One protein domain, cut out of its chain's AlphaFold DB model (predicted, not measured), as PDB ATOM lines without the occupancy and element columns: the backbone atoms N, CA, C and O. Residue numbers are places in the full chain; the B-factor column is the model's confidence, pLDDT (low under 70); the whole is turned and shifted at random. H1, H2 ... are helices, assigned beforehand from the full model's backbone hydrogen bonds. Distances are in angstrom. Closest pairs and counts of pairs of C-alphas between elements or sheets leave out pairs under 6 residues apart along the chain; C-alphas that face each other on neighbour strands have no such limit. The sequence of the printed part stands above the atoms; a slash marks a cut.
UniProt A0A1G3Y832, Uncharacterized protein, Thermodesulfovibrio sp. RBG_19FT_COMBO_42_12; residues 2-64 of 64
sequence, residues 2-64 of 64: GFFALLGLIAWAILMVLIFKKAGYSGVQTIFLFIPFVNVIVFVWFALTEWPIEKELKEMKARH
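What this domain is: This is residues 2 to 64 of the 64 residues of an uncharacterized protein of Thermodesulfovibrio sp. RBG_19FT_COMBO_42_12 (UniProt A0A1G3Y832). A long helix, H1, and a shorter one, H4, run nearly one after the other along the longest axis, while short H2 folds back along the later part of H1 and H3 sits beyond H2, away from H1. Residues 2 to 12 of H1 stick out at one end and residues 57 to 64 at the other, and these two arms make much of the length. The printed part has 63 residues, with four named helices in the order H1, H2, H3, H4 and no named strand, so the class is all helix. The whole is loose, with a radius of gyration of the C-alphas of 14.6 A and spans of 53 by 20 by 17 A.

Where its parts are: Find C-alpha 2 at (-1.096, -56.764, 4.247); from there H1 runs through residues 2 to 22, 30.4 A long, to C-alpha 22 at (1.995, -34.456, -16.219). Next come H2, residues 29 to 34, and H3, residues 36 to 48, which is 19.3 A long. H4, residues 52 to 62, covers 15.5 A and ends with C-alpha 62 at (-1.541, -18.791, -30.122).

How they stand to each other: Look at Val 17 and Thr 30, whose C-alphas, 6.0 A apart, are the closest of H1 and H2. These helices touch, through residues 13 to 20 alone of H1, and form a helical hairpin at a shallow tilt of 19 degrees, opposite ways. H2 and H3 touch only at the corner, closest at the C-alphas of Leu 33 and Asn 39, 5.5 A, with a steep tilt of 45 degrees. H1 and H3 are apart. H4 is close to H1 but not clearly touching, with the C-alphas of Lys 22 and Ile 53 7.6 A apart. In H1 and H4 every O i to N i+4 pair is within hydrogen-bond range; H3 has 7 of 9, and H2 has 0 of 2 but 3 of 3 O i to N i+3 pairs.

The domain as a whole: From Gly 2 to His 64, the two C-alphas farthest apart, you cross 53.4 A. The printed part has no cut, and no link is long. The mean pLDDT of the printed part is 86.0, and residue 64 alone is under 70.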
ATOM      1  N   GLY A   2      -1.531 -58.149   3.963       87.00
ATOM      2  CA  GLY A   2      -1.096 -56.764   4.247       87.00
ATOM      3  C   GLY A   2       0.063 -56.221   3.391       87.00
ATOM      4  O   GLY A   2       0.016 -55.073   2.971       87.00
ATOM      5  N   PHE A   3       1.062 -57.047   3.064       90.25
ATOM      6  CA  PHE A   3       2.212 -56.628   2.246       90.25
ATOM      7  C   PHE A   3       1.816 -56.175   0.829       90.25
ATOM      8  O   PHE A   3       2.204 -55.096   0.387       90.25
ATOM      9  N   PHE A   4       0.988 -56.963   0.137       92.69
ATOM     10  CA  PHE A   4       0.497 -56.616  -1.199       92.69
ATOM     11  C   PHE A   4      -0.440 -55.405  -1.178       92.69
ATOM     12  O   PHE A   4      -0.389 -54.587  -2.091       92.69
ATOM     13  N   ALA A   5      -1.251 -55.252  -0.125       90.06
ATOM     14  CA  ALA A   5      -2.093 -54.072   0.049       90.06
ATOM     15  C   ALA A   5      -1.253 -52.793   0.226       90.06
ATOM     16  O   ALA A   5      -1.546 -51.775  -0.395       90.06
ATOM     17  N   LEU A   6      -0.174 -52.864   1.013       91.00
ATOM     18  CA  LEU A   6       0.747 -51.745   1.212       91.00
ATOM     19  C   LEU A   6       1.471 -51.374  -0.091       91.00
ATOM     20  O   LEU A   6       1.521 -50.200  -0.448       91.00
ATOM     21  N   LEU A   7       1.977 -52.367  -0.830       94.06
ATOM     22  CA  LEU A   7       2.582 -52.149  -2.148       94.06
ATOM     23  C   LEU A   7       1.598 -51.512  -3.134       94.06
ATOM     24  O   LEU A   7       1.966 -50.571  -3.834       94.06
ATOM     25  N   GLY A   8       0.352 -51.990  -3.163       92.19
ATOM     26  CA  GLY A   8      -0.702 -51.424  -4.002       92.19
ATOM     27  C   GLY A   8      -0.990 -49.962  -3.669       92.19
ATOM     28  O   GLY A   8      -1.083 -49.137  -4.574       92.19
ATOM     29  N   LEU A   9      -1.058 -49.617  -2.380       87.94
ATOM     30  CA  LEU A   9      -1.288 -48.245  -1.925       87.94
ATOM     31  C   LEU A   9      -0.123 -47.312  -2.285       87.94
ATOM     32  O   LEU A   9      -0.353 -46.200  -2.758       87.94
ATOM     33  N   ILE A  10       1.121 -47.772  -2.117       89.94
ATOM     34  CA  ILE A  10       2.318 -47.009  -2.497       89.94
ATOM     35  C   ILE A  10       2.351 -46.789  -4.012       89.94
ATOM     36  O   ILE A  10       2.536 -45.661  -4.465       89.94
ATOM     37  N   ALA A  11       2.135 -47.845  -4.802       91.94
ATOM     38  CA  ALA A  11       2.101 -47.745  -6.257       91.94
ATOM     39  C   ALA A  11       1.004 -46.777  -6.725       91.94
ATOM     40  O   ALA A  11       1.265 -45.907  -7.555       91.94
ATOM     41  N   TRP A  12      -0.196 -46.873  -6.150       87.69
ATOM     42  CA  TRP A  12      -1.306 -45.968  -6.440       87.69
ATOM     43  C   TRP A  12      -0.960 -44.503  -6.131       87.69
ATOM     44  O   TRP A  12      -1.163 -43.636  -6.983       87.69
ATOM     45  N   ALA A  13      -0.362 -44.226  -4.967       85.44
ATOM     46  CA  ALA A  13       0.059 -42.877  -4.591       85.44
ATOM     47  C   ALA A  13       1.113 -42.310  -5.558       85.44
ATOM     48  O   ALA A  13       1.002 -41.165  -5.996       85.44
ATOM     49  N   ILE A  14       2.105 -43.119  -5.948       89.06
ATOM     50  CA  ILE A  14       3.133 -42.712  -6.917       89.06
ATOM     51  C   ILE A  14       2.499 -42.396  -8.275       89.06
ATOM     52  O   ILE A  14       2.803 -41.361  -8.867       89.06
ATOM     53  N   LEU A  15       1.600 -43.250  -8.771       89.25
ATOM     54  CA  LEU A  15       0.923 -43.029 -10.051       89.25
ATOM     55  C   LEU A  15       0.100 -41.736 -10.043       89.25
ATOM     56  O   LEU A  15       0.183 -40.960 -10.994       89.25
ATOM     57  N   MET A  16      -0.626 -41.463  -8.956       84.75
ATOM     58  CA  MET A  16      -1.377 -40.216  -8.788       84.75
ATOM     59  C   MET A  16      -0.464 -38.985  -8.832       84.75
ATOM     60  O   MET A  16      -0.748 -38.029  -9.556       84.75
ATOM     61  N   VAL A  17       0.685 -39.039  -8.152       85.81
ATOM     62  CA  VAL A  17       1.691 -37.967  -8.201       85.81
ATOM     63  C   VAL A  17       2.197 -37.737  -9.626       85.81
ATOM     64  O   VAL A  17       2.313 -36.591 -10.064       85.81
ATOM     65  N   LEU A  18       2.486 -38.807 -10.367       88.25
ATOM     66  CA  LEU A  18       2.984 -38.712 -11.738       88.25
ATOM     67  C   LEU A  18       1.946 -38.118 -12.698       88.25
ATOM     68  O   LEU A  18       2.312 -37.303 -13.546       88.25
ATOM     69  N   ILE A  19       0.667 -38.482 -12.557       87.62
ATOM     70  CA  ILE A  19      -0.428 -37.923 -13.363       87.62
ATOM     71  C   ILE A  19      -0.559 -36.418 -13.109       87.62
ATOM     72  O   ILE A  19      -0.583 -35.639 -14.061       87.62
ATOM     73  N   PHE A  20      -0.549 -35.990 -11.844       87.50
ATOM     74  CA  PHE A  20      -0.650 -34.571 -11.482       87.50
ATOM     75  C   PHE A  20       0.500 -33.737 -12.036       87.50
ATOM     76  O   PHE A  20       0.276 -32.661 -12.591       87.50
ATOM     77  N   LYS A  21       1.726 -34.266 -11.962       87.88
ATOM     78  CA  LYS A  21       2.893 -33.611 -12.559       87.88
ATOM     79  C   LYS A  21       2.770 -33.493 -14.079       87.88
ATOM     80  O   LYS A  21       3.158 -32.469 -14.627       87.88
ATOM     81  N   LYS A  22       2.224 -34.505 -14.764       87.69
ATOM     82  CA  LYS A  22       1.995 -34.456 -16.219       87.69
ATOM     83  C   LYS A  22       0.912 -33.456 -16.624       87.69
ATOM     84  O   LYS A  22       1.030 -32.852 -17.681       87.69
ATOM     85  N   ALA A  23      -0.110 -33.275 -15.794       89.38
ATOM     86  CA  ALA A  23      -1.152 -32.276 -16.018       89.38
ATOM     87  C   ALA A  23      -0.678 -30.829 -15.753       89.38
ATOM     88  O   ALA A  23      -1.406 -29.882 -16.041       89.38
ATOM     89  N   GLY A  24       0.545 -30.644 -15.243       87.31
ATOM     90  CA  GLY A  24       1.137 -29.329 -14.975       87.31
ATOM     91  C   GLY A  24       0.797 -28.760 -13.593       87.31
ATOM     92  O   GLY A  24       1.023 -27.580 -13.343       87.31
ATOM     93  N   TYR A  25       0.265 -29.577 -12.677       85.81
ATOM     94  CA  TYR A  25       0.028 -29.165 -11.292       85.81
ATOM     95  C   TYR A  25       1.318 -29.222 -10.459       85.81
ATOM     96  O   TYR A  25       2.210 -30.046 -10.680       85.81
ATOM     97  N   SER A  26       1.415 -28.341  -9.462       80.19
ATOM     98  CA  SER A  26       2.567 -28.273  -8.555       80.19
ATOM     99  C   SER A  26       2.572 -29.429  -7.545       80.19
ATOM    100  O   SER A  26       1.526 -29.967  -7.187       80.19
ATOM    101  N   GLY A  27       3.750 -29.772  -7.004       71.81
ATOM    102  CA  GLY A  27       3.890 -30.857  -6.018       71.81
ATOM    103  C   GLY A  27       3.064 -30.671  -4.734       71.81
ATOM    104  O   GLY A  27       2.740 -31.655  -4.077       71.81
ATOM    105  N   VAL A  28       2.677 -29.433  -4.402       74.38
ATOM    106  CA  VAL A  28       1.816 -29.115  -3.251       74.38
ATOM    107  C   VAL A  28       0.352 -29.468  -3.531       74.38
ATOM    108  O   VAL A  28      -0.337 -29.965  -2.646       74.38
ATOM    109  N   GLN A  29      -0.126 -29.289  -4.766       73.12
ATOM    110  CA  GLN A  29      -1.500 -29.652  -5.145       73.12
ATOM    111  C   GLN A  29      -1.715 -31.169  -5.121       73.12
ATOM    112  O   GLN A  29      -2.807 -31.642  -4.822       73.12
ATOM    113  N   THR A  30      -0.652 -31.939  -5.336       75.69
ATOM    114  CA  THR A  30      -0.666 -33.395  -5.204       75.69
ATOM    115  C   THR A  30      -0.947 -33.866  -3.769       75.69
ATOM    116  O   THR A  30      -1.400 -34.990  -3.579       75.69
ATOM    117  N   ILE A  31      -0.745 -33.024  -2.745       76.44
ATOM    118  CA  ILE A  31      -1.014 -33.379  -1.338       76.44
ATOM    119  C   ILE A  31      -2.513 -33.622  -1.101       76.44
ATOM    120  O   ILE A  31      -2.879 -34.491  -0.309       76.44
ATOM    121  N   PHE A  32      -3.387 -32.934  -1.843       74.44
ATOM    122  CA  PHE A  32      -4.834 -33.147  -1.770       74.44
ATOM    123  C   PHE A  32      -5.245 -34.583  -2.138       74.44
ATOM    124  O   PHE A  32      -6.299 -35.033  -1.692       74.44
ATOM    125  N   LEU A  33      -4.391 -35.331  -2.856       72.75
ATOM    126  CA  LEU A  33      -4.667 -36.713  -3.253       72.75
ATOM    127  C   LEU A  33      -4.597 -37.730  -2.104       72.75
ATOM    128  O   LEU A  33      -5.089 -38.856  -2.210       72.75
ATOM    129  N   PHE A  34      -3.978 -37.344  -0.988       74.19
ATOM    130  CA  PHE A  34      -3.820 -38.212   0.178       74.19
ATOM    131  C   PHE A  34      -5.030 -38.178   1.117       74.19
ATOM    132  O   PHE A  34      -5.084 -38.955   2.069       74.19
ATOM    133  N   ILE A  35      -6.019 -37.318   0.849       82.50
ATOM    134  CA  ILE A  35      -7.251 -37.226   1.633       82.50
ATOM    135  C   ILE A  35      -8.384 -37.914   0.844       82.50
ATOM    136  O   ILE A  35      -8.832 -37.378  -0.171       82.50
ATOM    137  N   PRO A  36      -8.907 -39.073   1.297       70.81
ATOM    138  CA  PRO A  36      -9.845 -39.893   0.517       70.81
ATOM    139  C   PRO A  36     -11.108 -39.160   0.052       70.81
ATOM    140  O   PRO A  36     -11.542 -39.332  -1.083       70.81
ATOM    141  N   PHE A  37     -11.688 -38.312   0.904       75.06
ATOM    142  CA  PHE A  37     -12.879 -37.529   0.556       75.06
ATOM    143  C   PHE A  37     -12.578 -36.409  -0.444       75.06
ATOM    144  O   PHE A  37     -13.416 -36.083  -1.283       75.06
ATOM    145  N   VAL A  38     -11.370 -35.847  -0.392       81.50
ATOM    146  CA  VAL A  38     -10.937 -34.800  -1.321       81.50
ATOM    147  C   VAL A  38     -10.700 -35.387  -2.709       81.50
ATOM    148  O   VAL A  38     -10.995 -34.713  -3.687       81.50
ATOM    149  N   ASN A  39     -10.299 -36.660  -2.822       81.75
ATOM    150  CA  ASN A  39     -10.114 -37.321  -4.118       81.75
ATOM    151  C   ASN A  39     -11.355 -37.280  -5.004       81.75
ATOM    152  O   ASN A  39     -11.229 -37.019  -6.194       81.75
ATOM    153  N   VAL A  40     -12.552 -37.492  -4.449       82.12
ATOM    154  CA  VAL A  40     -13.794 -37.454  -5.240       82.12
ATOM    155  C   VAL A  40     -14.007 -36.063  -5.842       82.12
ATOM    156  O   VAL A  40     -14.275 -35.939  -7.034       82.12
ATOM    157  N   ILE A  41     -13.817 -35.017  -5.035       85.25
ATOM    158  CA  ILE A  41     -13.910 -33.620  -5.481       85.25
ATOM    159  C   ILE A  41     -12.827 -33.324  -6.519       85.25
ATOM    160  O   ILE A  41     -13.106 -32.709  -7.544       85.25
ATOM    161  N   VAL A  42     -11.607 -33.796  -6.272       83.75
ATOM    162  CA  VAL A  42     -10.468 -33.630  -7.171       83.75
ATOM    163  C   VAL A  42     -10.741 -34.286  -8.517       83.75
ATOM    164  O   VAL A  42     -10.468 -33.648  -9.519       83.75
ATOM    165  N   PHE A  43     -11.324 -35.486  -8.578       82.75
ATOM    166  CA  PHE A  43     -11.685 -36.124  -9.849       82.75
ATOM    167  C   PHE A  43     -12.733 -35.327 -10.626       82.75
ATOM    168  O   PHE A  43     -12.582 -35.146 -11.832       82.75
ATOM    169  N   VAL A  44     -13.769 -34.823  -9.946       88.25
ATOM    170  CA  VAL A  44     -14.784 -33.968 -10.579       88.25
ATOM    171  C   VAL A  44     -14.149 -32.681 -11.102       88.25
ATOM    172  O   VAL A  44     -14.399 -32.289 -12.236       88.25
ATOM    173  N   TRP A  45     -13.284 -32.051 -10.308       87.06
ATOM    174  CA  TRP A  45     -12.535 -30.866 -10.713       87.06
ATOM    175  C   TRP A  45     -11.646 -31.159 -11.930       87.06
ATOM    176  O   TRP A  45     -11.782 -30.494 -12.949       87.06
ATOM    177  N   PHE A  46     -10.843 -32.225 -11.883       87.56
ATOM    178  CA  PHE A  46      -9.963 -32.658 -12.975       87.56
ATOM    179  C   PHE A  46     -10.718 -32.929 -14.280       87.56
ATOM    180  O   PHE A  46     -10.184 -32.682 -15.356       87.56
ATOM    181  N   ALA A  47     -11.942 -33.456 -14.192       88.56
ATOM    182  CA  ALA A  47     -12.773 -33.757 -15.352       88.56
ATOM    183  C   ALA A  47     -13.437 -32.514 -15.966       88.56
ATOM    184  O   ALA A  47     -13.766 -32.526 -17.148       88.56
ATOM    185  N   LEU A  48     -13.672 -31.467 -15.169       91.56
ATOM    186  CA  LEU A  48     -14.435 -30.287 -15.588       91.56
ATOM    187  C   LEU A  48     -13.575 -29.044 -15.835       91.56
ATOM    188  O   LEU A  48     -14.055 -28.099 -16.458       91.56
ATOM    189  N   THR A  49     -12.337 -29.006 -15.343       90.00
ATOM    190  CA  THR A  49     -11.449 -27.847 -15.503       90.00
ATOM    191  C   THR A  49     -10.353 -28.089 -16.523       90.00
ATOM    192  O   THR A  49      -9.803 -29.183 -16.580       90.00
ATOM    193  N   GLU A  50      -9.995 -27.038 -17.264       91.19
ATOM    194  CA  GLU A  50      -8.816 -27.019 -18.137       91.19
ATOM    195  C   GLU A  50      -7.547 -27.214 -17.302       91.19
ATOM    196  O   GLU A  50      -7.353 -26.564 -16.266       91.19
ATOM    197  N   TRP A  51      -6.680 -28.124 -17.738       91.88
ATOM    198  CA  TRP A  51      -5.450 -28.418 -17.013       91.88
ATOM    199  C   TRP A  51      -4.401 -27.330 -17.267       91.88
ATOM    200  O   TRP A  51      -4.351 -26.757 -18.359       91.88
ATOM    201  N   PRO A  52      -3.494 -27.073 -16.305       89.88
ATOM    202  CA  PRO A  52      -2.393 -26.132 -16.496       89.88
ATOM    203  C   PRO A  52      -1.610 -26.381 -17.793       89.88
ATOM    204  O   PRO A  52      -1.317 -25.438 -18.525       89.88
ATOM    205  N   ILE A  53      -1.354 -27.650 -18.130       92.94
ATOM    206  CA  ILE A  53      -0.650 -28.022 -19.364       92.94
ATOM    207  C   ILE A  53      -1.438 -27.696 -20.642       92.94
ATOM    208  O   ILE A  53      -0.850 -27.324 -21.657       92.94
ATOM    209  N   GLU A  54      -2.767 -27.812 -20.616       93.75
ATOM    210  CA  GLU A  54      -3.617 -27.481 -21.764       93.75
ATOM    211  C   GLU A  54      -3.586 -25.978 -22.028       93.75
ATOM    212  O   GLU A  54      -3.438 -25.547 -23.176       93.75
ATOM    213  N   LYS A  55      -3.616 -25.187 -20.951       92.25
ATOM    214  CA  LYS A  55      -3.457 -23.737 -21.012       92.25
ATOM    215  C   LYS A  55      -2.097 -23.340 -21.594       92.25
ATOM    216  O   LYS A  55      -2.054 -22.539 -22.528       92.25
ATOM    217  N   GLU A  56      -1.000 -23.924 -21.106       92.56
ATOM    218  CA  GLU A  56       0.347 -23.671 -21.643       92.56
ATOM    219  C   GLU A  56       0.439 -24.011 -23.137       92.56
ATOM    220  O   GLU A  56       0.954 -23.221 -23.934       92.56
ATOM    221  N   LEU A  57      -0.117 -25.156 -23.548       94.50
ATOM    222  CA  LEU A  57      -0.134 -25.585 -24.945       94.50
ATOM    223  C   LEU A  57      -0.949 -24.632 -25.831       94.50
ATOM    224  O   LEU A  57      -0.543 -24.329 -26.956       94.50
ATOM    225  N   LYS A  58      -2.094 -24.148 -25.343       94.88
ATOM    226  CA  LYS A  58      -2.936 -23.178 -26.050       94.88
ATOM    227  C   LYS A  58      -2.219 -21.844 -26.233       94.88
ATOM    228  O   LYS A  58      -2.242 -21.291 -27.329       94.88
ATOM    229  N   GLU A  59      -1.536 -21.358 -25.199       94.06
ATOM    230  CA  GLU A  59      -0.721 -20.145 -25.277       94.06
ATOM    231  C   GLU A  59       0.453 -20.296 -26.253       94.06
ATOM    232  O   GLU A  59       0.746 -19.371 -27.007       94.06
ATOM    233  N   MET A  60       1.118 -21.456 -26.277       94.06
ATOM    234  CA  MET A  60       2.177 -21.732 -27.253       94.06
ATOM    235  C   MET A  60       1.648 -21.722 -28.688       94.06
ATOM    236  O   MET A  60       2.267 -21.104 -29.550       94.06
ATOM    237  N   LYS A  61       0.492 -22.351 -28.937       93.69
ATOM    238  CA  LYS A  61      -0.149 -22.370 -30.261       93.69
ATOM    239  C   LYS A  61      -0.637 -20.995 -30.710       93.69
ATOM    240  O   LYS A  61      -0.598 -20.720 -31.894       93.69
ATOM    241  N   ALA A  62      -1.094 -20.145 -29.793       92.69
ATOM    242  CA  ALA A  62      -1.541 -18.791 -30.122       92.69
ATOM    243  C   ALA A  62      -0.384 -17.824 -30.441       92.69
ATOM    244  O   ALA A  62      -0.617 -16.761 -31.010       92.69
ATOM    245  N   ARG A  63       0.851 -18.166 -30.043       86.94
ATOM    246  CA  ARG A  63       2.070 -17.387 -30.322       86.94
ATOM    247  C   ARG A  63       2.777 -17.786 -31.628       86.94
ATOM    248  O   ARG A  63       3.787 -17.162 -31.946       86.94
ATOM    249  N   HIS A  64       2.305 -18.816 -32.331       60.81
ATOM    250  CA  HIS A  64       2.832 -19.297 -33.616       60.81
ATOM    251  C   HIS A  64       1.811 -19.047 -34.724       60.81
ATOM    252  O   HIS A  64       2.247 -18.668 -35.831       60.81
TER     253      HIS A  64